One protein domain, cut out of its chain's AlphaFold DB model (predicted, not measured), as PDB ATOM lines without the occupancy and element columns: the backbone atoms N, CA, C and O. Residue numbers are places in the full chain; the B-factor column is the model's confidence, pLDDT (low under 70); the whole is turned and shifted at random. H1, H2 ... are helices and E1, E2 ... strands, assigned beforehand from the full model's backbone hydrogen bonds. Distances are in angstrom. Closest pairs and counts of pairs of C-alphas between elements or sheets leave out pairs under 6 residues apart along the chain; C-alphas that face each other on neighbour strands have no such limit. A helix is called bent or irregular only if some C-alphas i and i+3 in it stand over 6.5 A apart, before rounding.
ATOM      1  N   PHE A 152      25.012 -19.678 -10.440       83.69
ATOM      2  CA  PHE A 152      26.160 -20.352  -9.825       83.69
ATOM      3  C   PHE A 152      27.078 -19.384  -9.060       83.69
ATOM      4  O   PHE A 152      27.438 -19.670  -7.921       83.69
ATOM      5  N   GLN A 153      27.432 -18.221  -9.629       86.19
ATOM      6  CA  GLN A 153      28.275 -17.233  -8.935       86.19
ATOM      7  C   GLN A 153      27.603 -16.685  -7.670       86.19
ATOM      8  O   GLN A 153      28.251 -16.562  -6.630       86.19
ATOM      9  N   SER A 154      26.307 -16.378  -7.739       87.50
ATOM     10  CA  SER A 154      25.537 -15.944  -6.568       87.50
ATOM     11  C   SER A 154      25.515 -17.030  -5.490       87.50
ATOM     12  O   SER A 154      25.793 -16.747  -4.324       87.50
ATOM     13  N   ASN A 155      25.287 -18.288  -5.878       86.62
ATOM     14  CA  ASN A 155      25.317 -19.428  -4.961       86.62
ATOM     15  C   ASN A 155      26.719 -19.662  -4.374       86.62
ATOM     16  O   ASN A 155      26.829 -20.008  -3.200       86.62
ATOM     17  N   LEU A 156      27.787 -19.423  -5.141       83.31
ATOM     18  CA  LEU A 156      29.170 -19.528  -4.671       83.31
ATOM     19  C   LEU A 156      29.479 -18.455  -3.621       83.31
ATOM     20  O   LEU A 156      30.028 -18.774  -2.571       83.31
ATOM     21  N   ASN A 157      29.072 -17.206  -3.849       86.62
ATOM     22  CA  ASN A 157      29.241 -16.125  -2.873       86.62
ATOM     23  C   ASN A 157      28.469 -16.406  -1.568       86.62
ATOM     24  O   ASN A 157      28.979 -16.174  -0.467       86.62
ATOM     25  N   LEU A 158      27.256 -16.961  -1.677       86.75
ATOM     26  CA  LEU A 158      26.469 -17.401  -0.520       86.75
ATOM     27  C   LEU A 158      27.155 -18.554   0.222       86.75
ATOM     28  O   LEU A 158      27.277 -18.517   1.444       86.75
ATOM     29  N   PHE A 159      27.665 -19.544  -0.510       87.12
ATOM     30  CA  PHE A 159      28.419 -20.654   0.064       87.12
ATOM     31  C   PHE A 159      29.645 -20.149   0.836       87.12
ATOM     32  O   PHE A 159      29.763 -20.428   2.030       87.12
ATOM     33  N   LEU A 160      30.502 -19.342   0.204       86.19
ATOM     34  CA  LEU A 160      31.742 -18.830   0.798       86.19
ATOM     35  C   LEU A 160      31.499 -17.955   2.034       86.19
ATOM     36  O   LEU A 160      32.232 -18.070   3.013       86.19
ATOM     37  N   SER A 161      30.446 -17.133   2.034       87.31
ATOM     38  CA  SER A 161      30.091 -16.313   3.203       87.31
ATOM     39  C   SER A 161      29.550 -17.132   4.384       87.31
ATOM     40  O   SER A 161      29.639 -16.686   5.528       87.31
ATOM     41  N   SER A 162      29.054 -18.350   4.138       86.00
ATOM     42  CA  SER A 162      28.545 -19.255   5.181       86.00
ATOM     43  C   SER A 162      29.616 -20.140   5.837       86.00
ATOM     44  O   SER A 162      29.402 -20.653   6.936       86.00
ATOM     45  N   LEU A 163      30.782 -20.334   5.208       84.19
ATOM     46  CA  LEU A 163      31.804 -21.256   5.728       84.19
ATOM     47  C   LEU A 163      32.364 -20.855   7.103       84.19
ATOM     48  O   LEU A 163      32.460 -21.730   7.966       84.19
ATOM     49  N   PRO A 164      32.675 -19.570   7.370       84.94
ATOM     50  CA  PRO A 164      33.198 -19.156   8.671       84.94
ATOM     51  C   PRO A 164      32.253 -19.465   9.836       84.94
ATOM     52  O   PRO A 164      32.693 -19.881  10.905       84.94
ATOM     53  N   THR A 165      30.943 -19.299   9.640       80.69
ATOM     54  CA  THR A 165      29.947 -19.575  10.687       80.69
ATOM     55  C   THR A 165      29.680 -21.066  10.856       80.69
ATOM     56  O   THR A 165      29.271 -21.493  11.930       80.69
ATOM     57  N   ASN A 166      29.943 -21.883   9.834       76.31
ATOM     58  CA  ASN A 166      29.951 -23.336   9.987       76.31
ATOM     59  C   ASN A 166      31.170 -23.799  10.796       76.31
ATOM     60  O   ASN A 166      31.027 -24.678  11.642       76.31
ATOM     61  N   ALA A 167      32.330 -23.158  10.617       72.88
ATOM     62  CA  ALA A 167      33.556 -23.469  11.357       72.88
ATOM     63  C   ALA A 167      33.439 -23.191  12.868       72.88
ATOM     64  O   ALA A 167      34.089 -23.856  13.677       72.88
ATOM     65  N   SER A 168      32.579 -22.246  13.265       67.56
ATOM     66  CA  SER A 168      32.378 -21.880  14.671       67.56
ATOM     67  C   SER A 168      31.437 -22.812  15.448       67.56
ATOM     68  O   SER A 168      31.437 -22.781  16.677       67.56
ATOM     69  N   ARG A 169      30.682 -23.694  14.771       65.06
ATOM     70  CA  ARG A 169      29.718 -24.636  15.391       65.06
ATOM     71  C   ARG A 169      30.362 -25.840  16.096       65.06
ATOM     72  O   ARG A 169      29.654 -26.724  16.570       65.06
ATOM     73  N   SER A 170      31.690 -25.885  16.160       54.78
ATOM     74  CA  SER A 170      32.482 -26.937  16.798       54.78
ATOM     75  C   SER A 170      32.270 -26.995  18.322       54.78
ATOM     76  O   SER A 170      33.107 -26.525  19.096       54.78
ATOM     77  N   ASN A 171      31.196 -27.641  18.771       47.81
ATOM     78  CA  ASN A 171      31.087 -28.164  20.132       47.81
ATOM     79  C   ASN A 171      31.808 -29.521  20.193       47.81
ATOM     80  O   ASN A 171      31.199 -30.544  19.920       47.81
ATOM     81  N   GLY A 172      33.112 -29.504  20.493       48.31
ATOM     82  CA  GLY A 172      33.915 -30.655  20.939       48.31
ATOM     83  C   GLY A 172      33.660 -32.029  20.286       48.31
ATOM     84  O   GLY A 172      32.891 -32.813  20.823       48.31
ATOM     85  N   PHE A 173      34.446 -32.357  19.244       39.72
ATOM     86  CA  PHE A 173      34.617 -33.683  18.593       39.72
ATOM     87  C   PHE A 173      33.390 -34.232  17.824       39.72
ATOM     88  O   PHE A 173      32.274 -34.220  18.309       39.72
ATOM     89  N   SER A 174      33.480 -34.747  16.590       42.44
ATOM     90  CA  SER A 174      34.490 -35.618  15.977       42.44
ATOM     91  C   SER A 174      34.599 -35.338  14.465       42.44
ATOM     92  O   SER A 174      33.588 -35.250  13.774       42.44
ATOM     93  N   GLY A 175      35.821 -35.184  13.944       49.56
ATOM     94  CA  GLY A 175      36.117 -35.193  12.500       49.56
ATOM     95  C   GLY A 175      36.480 -33.851  11.859       49.56
ATOM     96  O   GLY A 175      37.182 -33.852  10.850       49.56
ATOM     97  N   GLY A 176      36.063 -32.714  12.432       59.31
ATOM     98  CA  GLY A 176      36.442 -31.374  11.952       59.31
ATOM     99  C   GLY A 176      36.096 -31.097  10.484       59.31
ATOM    100  O   GLY A 176      36.584 -30.129   9.918       59.31
ATOM    101  N   PHE A 177      35.285 -31.941   9.854       57.94
ATOM    102  CA  PHE A 177      34.955 -31.890   8.441       57.94
ATOM    103  C   PHE A 177      33.594 -31.233   8.271       57.94
ATOM    104  O   PHE A 177      32.596 -31.686   8.833       57.94
ATOM    105  N   TYR A 178      33.556 -30.177   7.474       66.94
ATOM    106  CA  TYR A 178      32.354 -29.415   7.199       66.94
ATOM    107  C   TYR A 178      32.093 -29.490   5.713       66.94
ATOM    108  O   TYR A 178      32.913 -29.040   4.916       66.94
ATOM    109  N   ASN A 179      30.944 -30.042   5.345       68.50
ATOM    110  CA  ASN A 179      30.403 -29.883   4.009       68.50
ATOM    111  C   ASN A 179      29.236 -28.897   4.065       68.50
ATOM    112  O   ASN A 179      28.524 -28.793   5.063       68.50
ATOM    113  N   ALA A 180      29.067 -28.138   2.994       73.19
ATOM    114  CA  ALA A 180      27.900 -27.295   2.822       73.19
ATOM    115  C   ALA A 180      27.490 -27.305   1.353       73.19
ATOM    116  O   ALA A 180      28.275 -27.621   0.455       73.19
ATOM    117  N   THR A 181      26.221 -27.000   1.118       78.06
ATOM    118  CA  THR A 181      25.663 -26.876  -0.224       78.06
ATOM    119  C   THR A 181      24.870 -25.583  -0.302       78.06
ATOM    120  O   THR A 181      24.115 -25.276   0.618       78.06
ATOM    121  N   ALA A 182      25.024 -24.840  -1.394       82.12
ATOM    122  CA  ALA A 182      24.208 -23.672  -1.708       82.12
ATOM    123  C   ALA A 182      23.567 -23.835  -3.095       82.12
ATOM    124  O   ALA A 182      24.223 -24.283  -4.039       82.12
ATOM    125  N   GLY A 183      22.289 -23.465  -3.214       72.31
ATOM    126  CA  GLY A 183      21.507 -23.560  -4.451       72.31
ATOM    127  C   GLY A 183      20.452 -24.680  -4.463       72.31
ATOM    128  O   GLY A 183      20.464 -25.590  -3.638       72.31
ATOM    129  N   GLN A 184      19.510 -24.569  -5.404       64.94
ATOM    130  CA  GLN A 184      18.386 -25.493  -5.646       64.94
ATOM    131  C   GLN A 184      18.848 -26.806  -6.341       64.94
ATOM    132  O   GLN A 184      19.996 -26.890  -6.773       64.94
ATOM    133  N   PRO A 185      17.988 -27.840  -6.488       58.12
ATOM    134  CA  PRO A 185      18.379 -29.182  -6.959       58.12
ATOM    135  C   PRO A 185      18.921 -29.286  -8.398       58.12
ATOM    136  O   PRO A 185      19.381 -30.362  -8.782       58.12
ATOM    137  N   SER A 186      18.868 -28.217  -9.202       57.88
ATOM    138  CA  SER A 186      19.445 -28.215 -10.552       57.88
ATOM    139  C   SER A 186      20.966 -28.392 -10.494       57.88
ATOM    140  O   SER A 186      21.669 -27.666  -9.789       57.88
ATOM    141  N   TYR A 187      21.490 -29.360 -11.248       60.41
ATOM    142  CA  TYR A 187      22.886 -29.806 -11.159       60.41
ATOM    143  C   TYR A 187      23.911 -28.750 -11.625       60.41
ATOM    144  O   TYR A 187      25.084 -28.856 -11.271       60.41
ATOM    145  N   SER A 188      23.492 -27.745 -12.407       65.31
ATOM    146  CA  SER A 188      24.368 -26.716 -12.997       65.31
ATOM    147  C   SER A 188      24.698 -25.551 -12.064       65.31
ATOM    148  O   SER A 188      25.783 -24.989 -12.168       65.31
ATOM    149  N   ASP A 189      23.784 -25.190 -11.159       73.19
ATOM    150  CA  ASP A 189      23.901 -23.986 -10.317       73.19
ATOM    151  C   ASP A 189      24.241 -24.303  -8.859       73.19
ATOM    152  O   ASP A 189      24.467 -23.395  -8.054       73.19
ATOM    153  N   ARG A 190      24.259 -25.589  -8.501       78.38
ATOM    154  CA  ARG A 190      24.521 -26.050  -7.141       78.38
ATOM    155  C   ARG A 190      26.010 -25.973  -6.820       78.38
ATOM    156  O   ARG A 190      26.837 -26.578  -7.501       78.38
ATOM    157  N   VAL A 191      26.335 -25.307  -5.718       75.19
ATOM    158  CA  VAL A 191      27.694 -25.238  -5.178       75.19
ATOM    159  C   VAL A 191      27.796 -26.199  -4.010       75.19
ATOM    160  O   VAL A 191      27.076 -26.060  -3.026       75.19
ATOM    161  N   TYR A 192      28.683 -27.179  -4.133       76.81
ATOM    162  CA  TYR A 192      29.076 -28.074  -3.052       76.81
ATOM    163  C   TYR A 192      30.537 -27.813  -2.731       76.81
ATOM    164  O   TYR A 192      31.367 -27.741  -3.639       76.81
ATOM    165  N   GLY A 193      30.866 -27.740  -1.451       70.31
ATOM    166  CA  GLY A 193      32.253 -27.699  -1.037       70.31
ATOM    167  C   GLY A 193      32.427 -28.202   0.379       70.31
ATOM    168  O   GLY A 193      31.463 -28.395   1.127       70.31
ATOM    169  N   LEU A 194      33.687 -28.422   0.715       68.50
ATOM    170  CA  LEU A 194      34.112 -28.928   2.000       68.50
ATOM    171  C   LEU A 194      35.298 -28.118   2.506       68.50
ATOM    172  O   LEU A 194      36.112 -27.633   1.721       68.50
ATOM    173  N   PHE A 195      35.402 -27.999   3.819       72.19
ATOM    174  CA  PHE A 195      36.620 -27.573   4.487       72.19
ATOM    175  C   PHE A 195      36.813 -28.426   5.731       72.19
ATOM    176  O   PHE A 195      35.861 -28.991   6.279       72.19
ATOM    177  N   ARG A 196      38.057 -28.524   6.185       69.06
ATOM    178  CA  ARG A 196      38.384 -29.282   7.383       69.06
ATOM    179  C   ARG A 196      39.088 -28.386   8.388       69.06
ATOM    180  O   ARG A 196      40.187 -27.907   8.133       69.06
ATOM    181  N   CYS A 197      38.459 -28.199   9.540       69.94
ATOM    182  CA  CYS A 197      39.125 -27.747  10.745       69.94
ATOM    183  C   CYS A 197      40.006 -28.872  11.275       69.94
ATOM    184  O   CYS A 197      39.556 -30.000  11.495       69.94
ATOM    185  N   ARG A 198      41.265 -28.552  11.530       65.31
ATOM    186  CA  ARG A 198      42.164 -29.425  12.277       65.31
ATOM    187  C   ARG A 198      41.630 -29.571  13.710       65.31
ATOM    188  O   ARG A 198      41.185 -28.592  14.304       65.31
ATOM    189  N   GLY A 199      41.625 -30.793  14.245       55.56
ATOM    190  CA  GLY A 199      40.920 -31.128  15.496       55.56
ATOM    191  C   GLY A 199      41.484 -30.492  16.775       55.56
ATOM    192  O   GLY A 199      40.881 -30.624  17.835       55.56
ATOM    193  N   ASP A 200      42.630 -29.822  16.691       53.09
ATOM    194  CA  ASP A 200      43.311 -29.097  17.768       53.09
ATOM    195  C   ASP A 200      43.078 -27.574  17.734       53.09
ATOM    196  O   ASP A 200      43.466 -26.875  18.677       53.09
ATOM    197  N   LEU A 201      42.447 -27.061  16.672       57.28
ATOM    198  CA  LEU A 201      42.080 -25.655  16.546       57.28
ATOM    199  C   LEU A 201      40.800 -25.372  17.336       57.28
ATOM    200  O   LEU A 201      39.799 -26.076  17.207       57.28
ATOM    201  N   GLY A 202      40.815 -24.294  18.123       67.81
ATOM    202  CA  GLY A 202      39.584 -23.731  18.673       67.81
ATOM    203  C   GLY A 202      38.650 -23.265  17.553       67.81
ATOM    204  O   GLY A 202      39.105 -22.932  16.455       67.81
ATOM    205  N   SER A 203      37.348 -23.200  17.836       72.56
ATOM    206  CA  SER A 203      36.319 -22.769  16.878       72.56
ATOM    207  C   SER A 203      36.653 -21.422  16.222       72.56
ATOM    208  O   SER A 203      36.504 -21.281  15.012       72.56
ATOM    209  N   THR A 204      37.207 -20.477  16.988       74.75
ATOM    210  CA  THR A 204      37.686 -19.176  16.493       74.75
ATOM    211  C   THR A 204      38.859 -19.305  15.519       74.75
ATOM    212  O   THR A 204      38.810 -18.754  14.429       74.75
ATOM    213  N   ALA A 205      39.886 -20.092  15.853       72.06
ATOM    214  CA  ALA A 205      41.060 -20.251  14.992       72.06
ATOM    215  C   ALA A 205      40.716 -20.961  13.673       72.06
ATOM    216  O   ALA A 205      41.246 -20.612  12.617       72.06
ATOM    217  N   CYS A 206      39.798 -21.935  13.710       76.88
ATOM    218  CA  CYS A 206      39.297 -22.515  12.470       76.88
ATOM    219  C   CYS A 206      38.454 -21.512  11.673       76.88
ATOM    220  O   CYS A 206      38.626 -21.396  10.461       76.88
ATOM    221  N   GLN A 207      37.571 -20.766  12.338       83.81
ATOM    222  CA  GLN A 207      36.774 -19.725  11.697       83.81
ATOM    223  C   GLN A 207      37.650 -18.681  10.994       83.81
ATOM    224  O   GLN A 207      37.345 -18.321   9.856       83.81
ATOM    225  N   ASP A 208      38.748 -18.242  11.607       75.88
ATOM    226  CA  ASP A 208      39.697 -17.301  11.004       75.88
ATOM    227  C   ASP A 208      40.369 -17.896   9.757       75.88
ATOM    228  O   ASP A 208      40.395 -17.262   8.698       75.88
ATOM    229  N   CYS A 209      40.834 -19.147   9.847       69.06
ATOM    230  CA  CYS A 209      41.433 -19.876   8.725       69.06
ATOM    231  C   CYS A 209      40.455 -20.018   7.546       69.06
ATOM    232  O   CYS A 209      40.788 -19.717   6.398       69.06
ATOM    233  N   VAL A 210      39.213 -20.402   7.835       79.88
ATOM    234  CA  VAL A 210      38.153 -20.569   6.835       79.88
ATOM    235  C   VAL A 210      37.720 -19.224   6.253       79.88
ATOM    236  O   VAL A 210      37.453 -19.137   5.057       79.88
ATOM    237  N   THR A 211      37.709 -18.156   7.057       81.12
ATOM    238  CA  THR A 211      37.448 -16.784   6.590       81.12
ATOM    239  C   THR A 211      38.511 -16.332   5.604       81.12
ATOM    240  O   THR A 211      38.183 -15.778   4.554       81.12
ATOM    241  N   PHE A 212      39.781 -16.579   5.923       70.69
ATOM    242  CA  PHE A 212      40.890 -16.256   5.038       70.69
ATOM    243  C   PHE A 212      40.787 -17.032   3.720       70.69
ATOM    244  O   PHE A 212      40.793 -16.425   2.649       70.69
ATOM    245  N   ALA A 213      40.589 -18.351   3.785       72.81
ATOM    246  CA  ALA A 213      40.422 -19.188   2.598       72.81
ATOM    247  C   ALA A 213      39.224 -18.740   1.738       72.81
ATOM    248  O   ALA A 213      39.365 -18.548   0.533       72.81
ATOM    249  N   ALA A 214      38.059 -18.491   2.344       80.69
ATOM    250  CA  ALA A 214      36.847 -18.081   1.634       80.69
ATOM    251  C   ALA A 214      36.961 -16.701   0.958       80.69
ATOM    252  O   ALA A 214      36.332 -16.477  -0.077       80.69
ATOM    253  N   ARG A 215      37.760 -15.778   1.512       76.69
ATOM    254  CA  ARG A 215      38.039 -14.471   0.890       76.69
ATOM    255  C   ARG A 215      38.984 -14.582  -0.297       76.69
ATOM    256  O   ARG A 215      38.784 -13.900  -1.298       76.69
ATOM    257  N   ASN A 216      40.000 -15.430  -0.175       63.97
ATOM    258  CA  ASN A 216      41.055 -15.526  -1.175       63.97
ATOM    259  C   ASN A 216      40.700 -16.480  -2.317       63.97
ATOM    260  O   ASN A 216      41.177 -16.288  -3.425       63.97
ATOM    261  N   ILE A 217      39.806 -17.451  -2.114       70.00
ATOM    262  CA  ILE A 217      39.479 -18.451  -3.142       70.00
ATOM    263  C   ILE A 217      38.942 -17.843  -4.447       70.00
ATOM    264  O   ILE A 217      39.235 -18.354  -5.522       70.00
ATOM    265  N   SER A 218      38.199 -16.732  -4.391       67.56
ATOM    266  CA  SER A 218      37.691 -16.034  -5.582       67.56
ATOM    267  C   SER A 218      38.753 -15.175  -6.279       67.56
ATOM    268  O   SER A 218      38.616 -14.900  -7.472       67.56
ATOM    269  N   GLN A 219      39.805 -14.783  -5.554       64.31
ATOM    270  CA  GLN A 219      40.967 -14.061  -6.079       64.31
ATOM    271  C   GLN A 219      41.989 -15.029  -6.685       64.31
ATOM    272  O   GLN A 219      42.473 -14.788  -7.786       64.31
ATOM    273  N   CYS A 220      42.253 -16.150  -6.009       57.38
ATOM    274  CA  CYS A 220      43.122 -17.222  -6.486       57.38
ATOM    275  C   CYS A 220      42.506 -17.955  -7.689       57.38
ATOM    276  O   CYS A 220      43.216 -18.320  -8.619       57.38
ATOM    277  N   CYS A 221      41.177 -18.143  -7.697       62.53
ATOM    278  CA  CYS A 221      40.464 -18.942  -8.696       62.53
ATOM    279  C   CYS A 221      39.320 -18.188  -9.386       62.53
ATOM    280  O   CYS A 221      38.150 -18.576  -9.252       62.53
TER     281      CYS A 221
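What this domain is: This is residues 152 to 221 of the 326 residues of an uncharacterized protein of Citrus unshiu (UniProt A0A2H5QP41). A two-stranded hairpin, E1 and E2, forms a narrow ribbon with helix H1 running lengthwise over one of its faces, while the other face is bare. H2 packs beside H1, on its residues 160 to 167, and runs back the opposite way, with Val 210 coming near Phe 195 of E2; the two helices are close where H1 ends and H2 begins, and spread into a narrow V toward the last residues of H2. The links from H1 to E1 and from E2 to H2 lie together at one end of the ribbon, and the turn from E1 to E2 makes the other end. The printed part has 70 residues with two named helices and two named strands in the order H1, E1, E2, H2; the sheet has the order E1 - E2, antiparallel, and the class is mixed, helices and strands. The whole is compact, with a radius of gyration of the C-alphas of 12.5 A and spans of 36 by 26 by 14 A.

How they stand to each other: The sheet is made of E1, residues 177 to 182, and E2, residues 191 to 196, which form a hairpin. They are antiparallel neighbours, with an angle of 163 degrees between their N-to-C directions. C-alphas 179 and 194 face each other at 4.3 A, and so do C-alphas 182 and 191 at 5.2 A. Across the pair, N 178 and O 195 are within hydrogen-bond range at 2.9 A, and N 193 and O 180 at 3.2 A. H1, residues 152 to 167, has 9 pairs of C-alphas within 8 A of E1, the closest being those of Asn 155 and Ala 182, 5.5 A apart. With E2 it has 4 such pairs, the closest being the C-alphas of Leu 156 and Val 191, 5.9 A apart. H2, residues 203 to 220, touches H1, which meets it with residues 160 to 167 alone. Their closest C-alphas are those of Pro 164 and Gln 207, 4.7 A apart. The two helices run opposite ways at a shallow tilt of 21 degrees. H2 has 1 pair of C-alphas within 8 A of E2, those of Phe 195 and Val 210 at 7.5 A, and it is apart from E1. Of the O i to N i+4 pairs, 10 of 12 in H1 and 12 of 14 in H2 are within hydrogen-bond range.

Where its parts are: E1 begins with C-alpha 177 at (34.955, -31.890, 8.441) and measures 16.9 A from first to last C-alpha; E2 measures 17.0 A. H1 begins with C-alpha 152 at (26.160, -20.352, -9.825) and measures 22.7 A. It has a kink of 28 degrees near residue 161, and it is irregular, but only just: C-alphas 161 and 164 are 6.9 A apart. H2, the longest helix by residues, measures 25.0 A and ends with C-alpha 220 at (43.122, -17.222, -6.486). It too is irregular, only just, with C-alphas 215 and 218 at 6.7 A.

The domain as a whole: The two C-alphas farthest apart are those of Ser 186 and Asp 200, 37.0 A, while the first and last printed C-alphas, of Phe 152 and Cys 221, are 14.4 A apart. The printed part has no cut. The links H1 to E1, E1 to E2 and E2 to H2 have 9, 8 and 6 residues between the elements, and each is short. The mean pLDDT of the printed part is 70.7. It is under 70 in 31 residues, among them 168 to 179, 184 to 188, 196 to 202 and 218 to 221. H1 has a mean pLDDT of 84, against 71 for E1, 72 for E2 and 73 for H2.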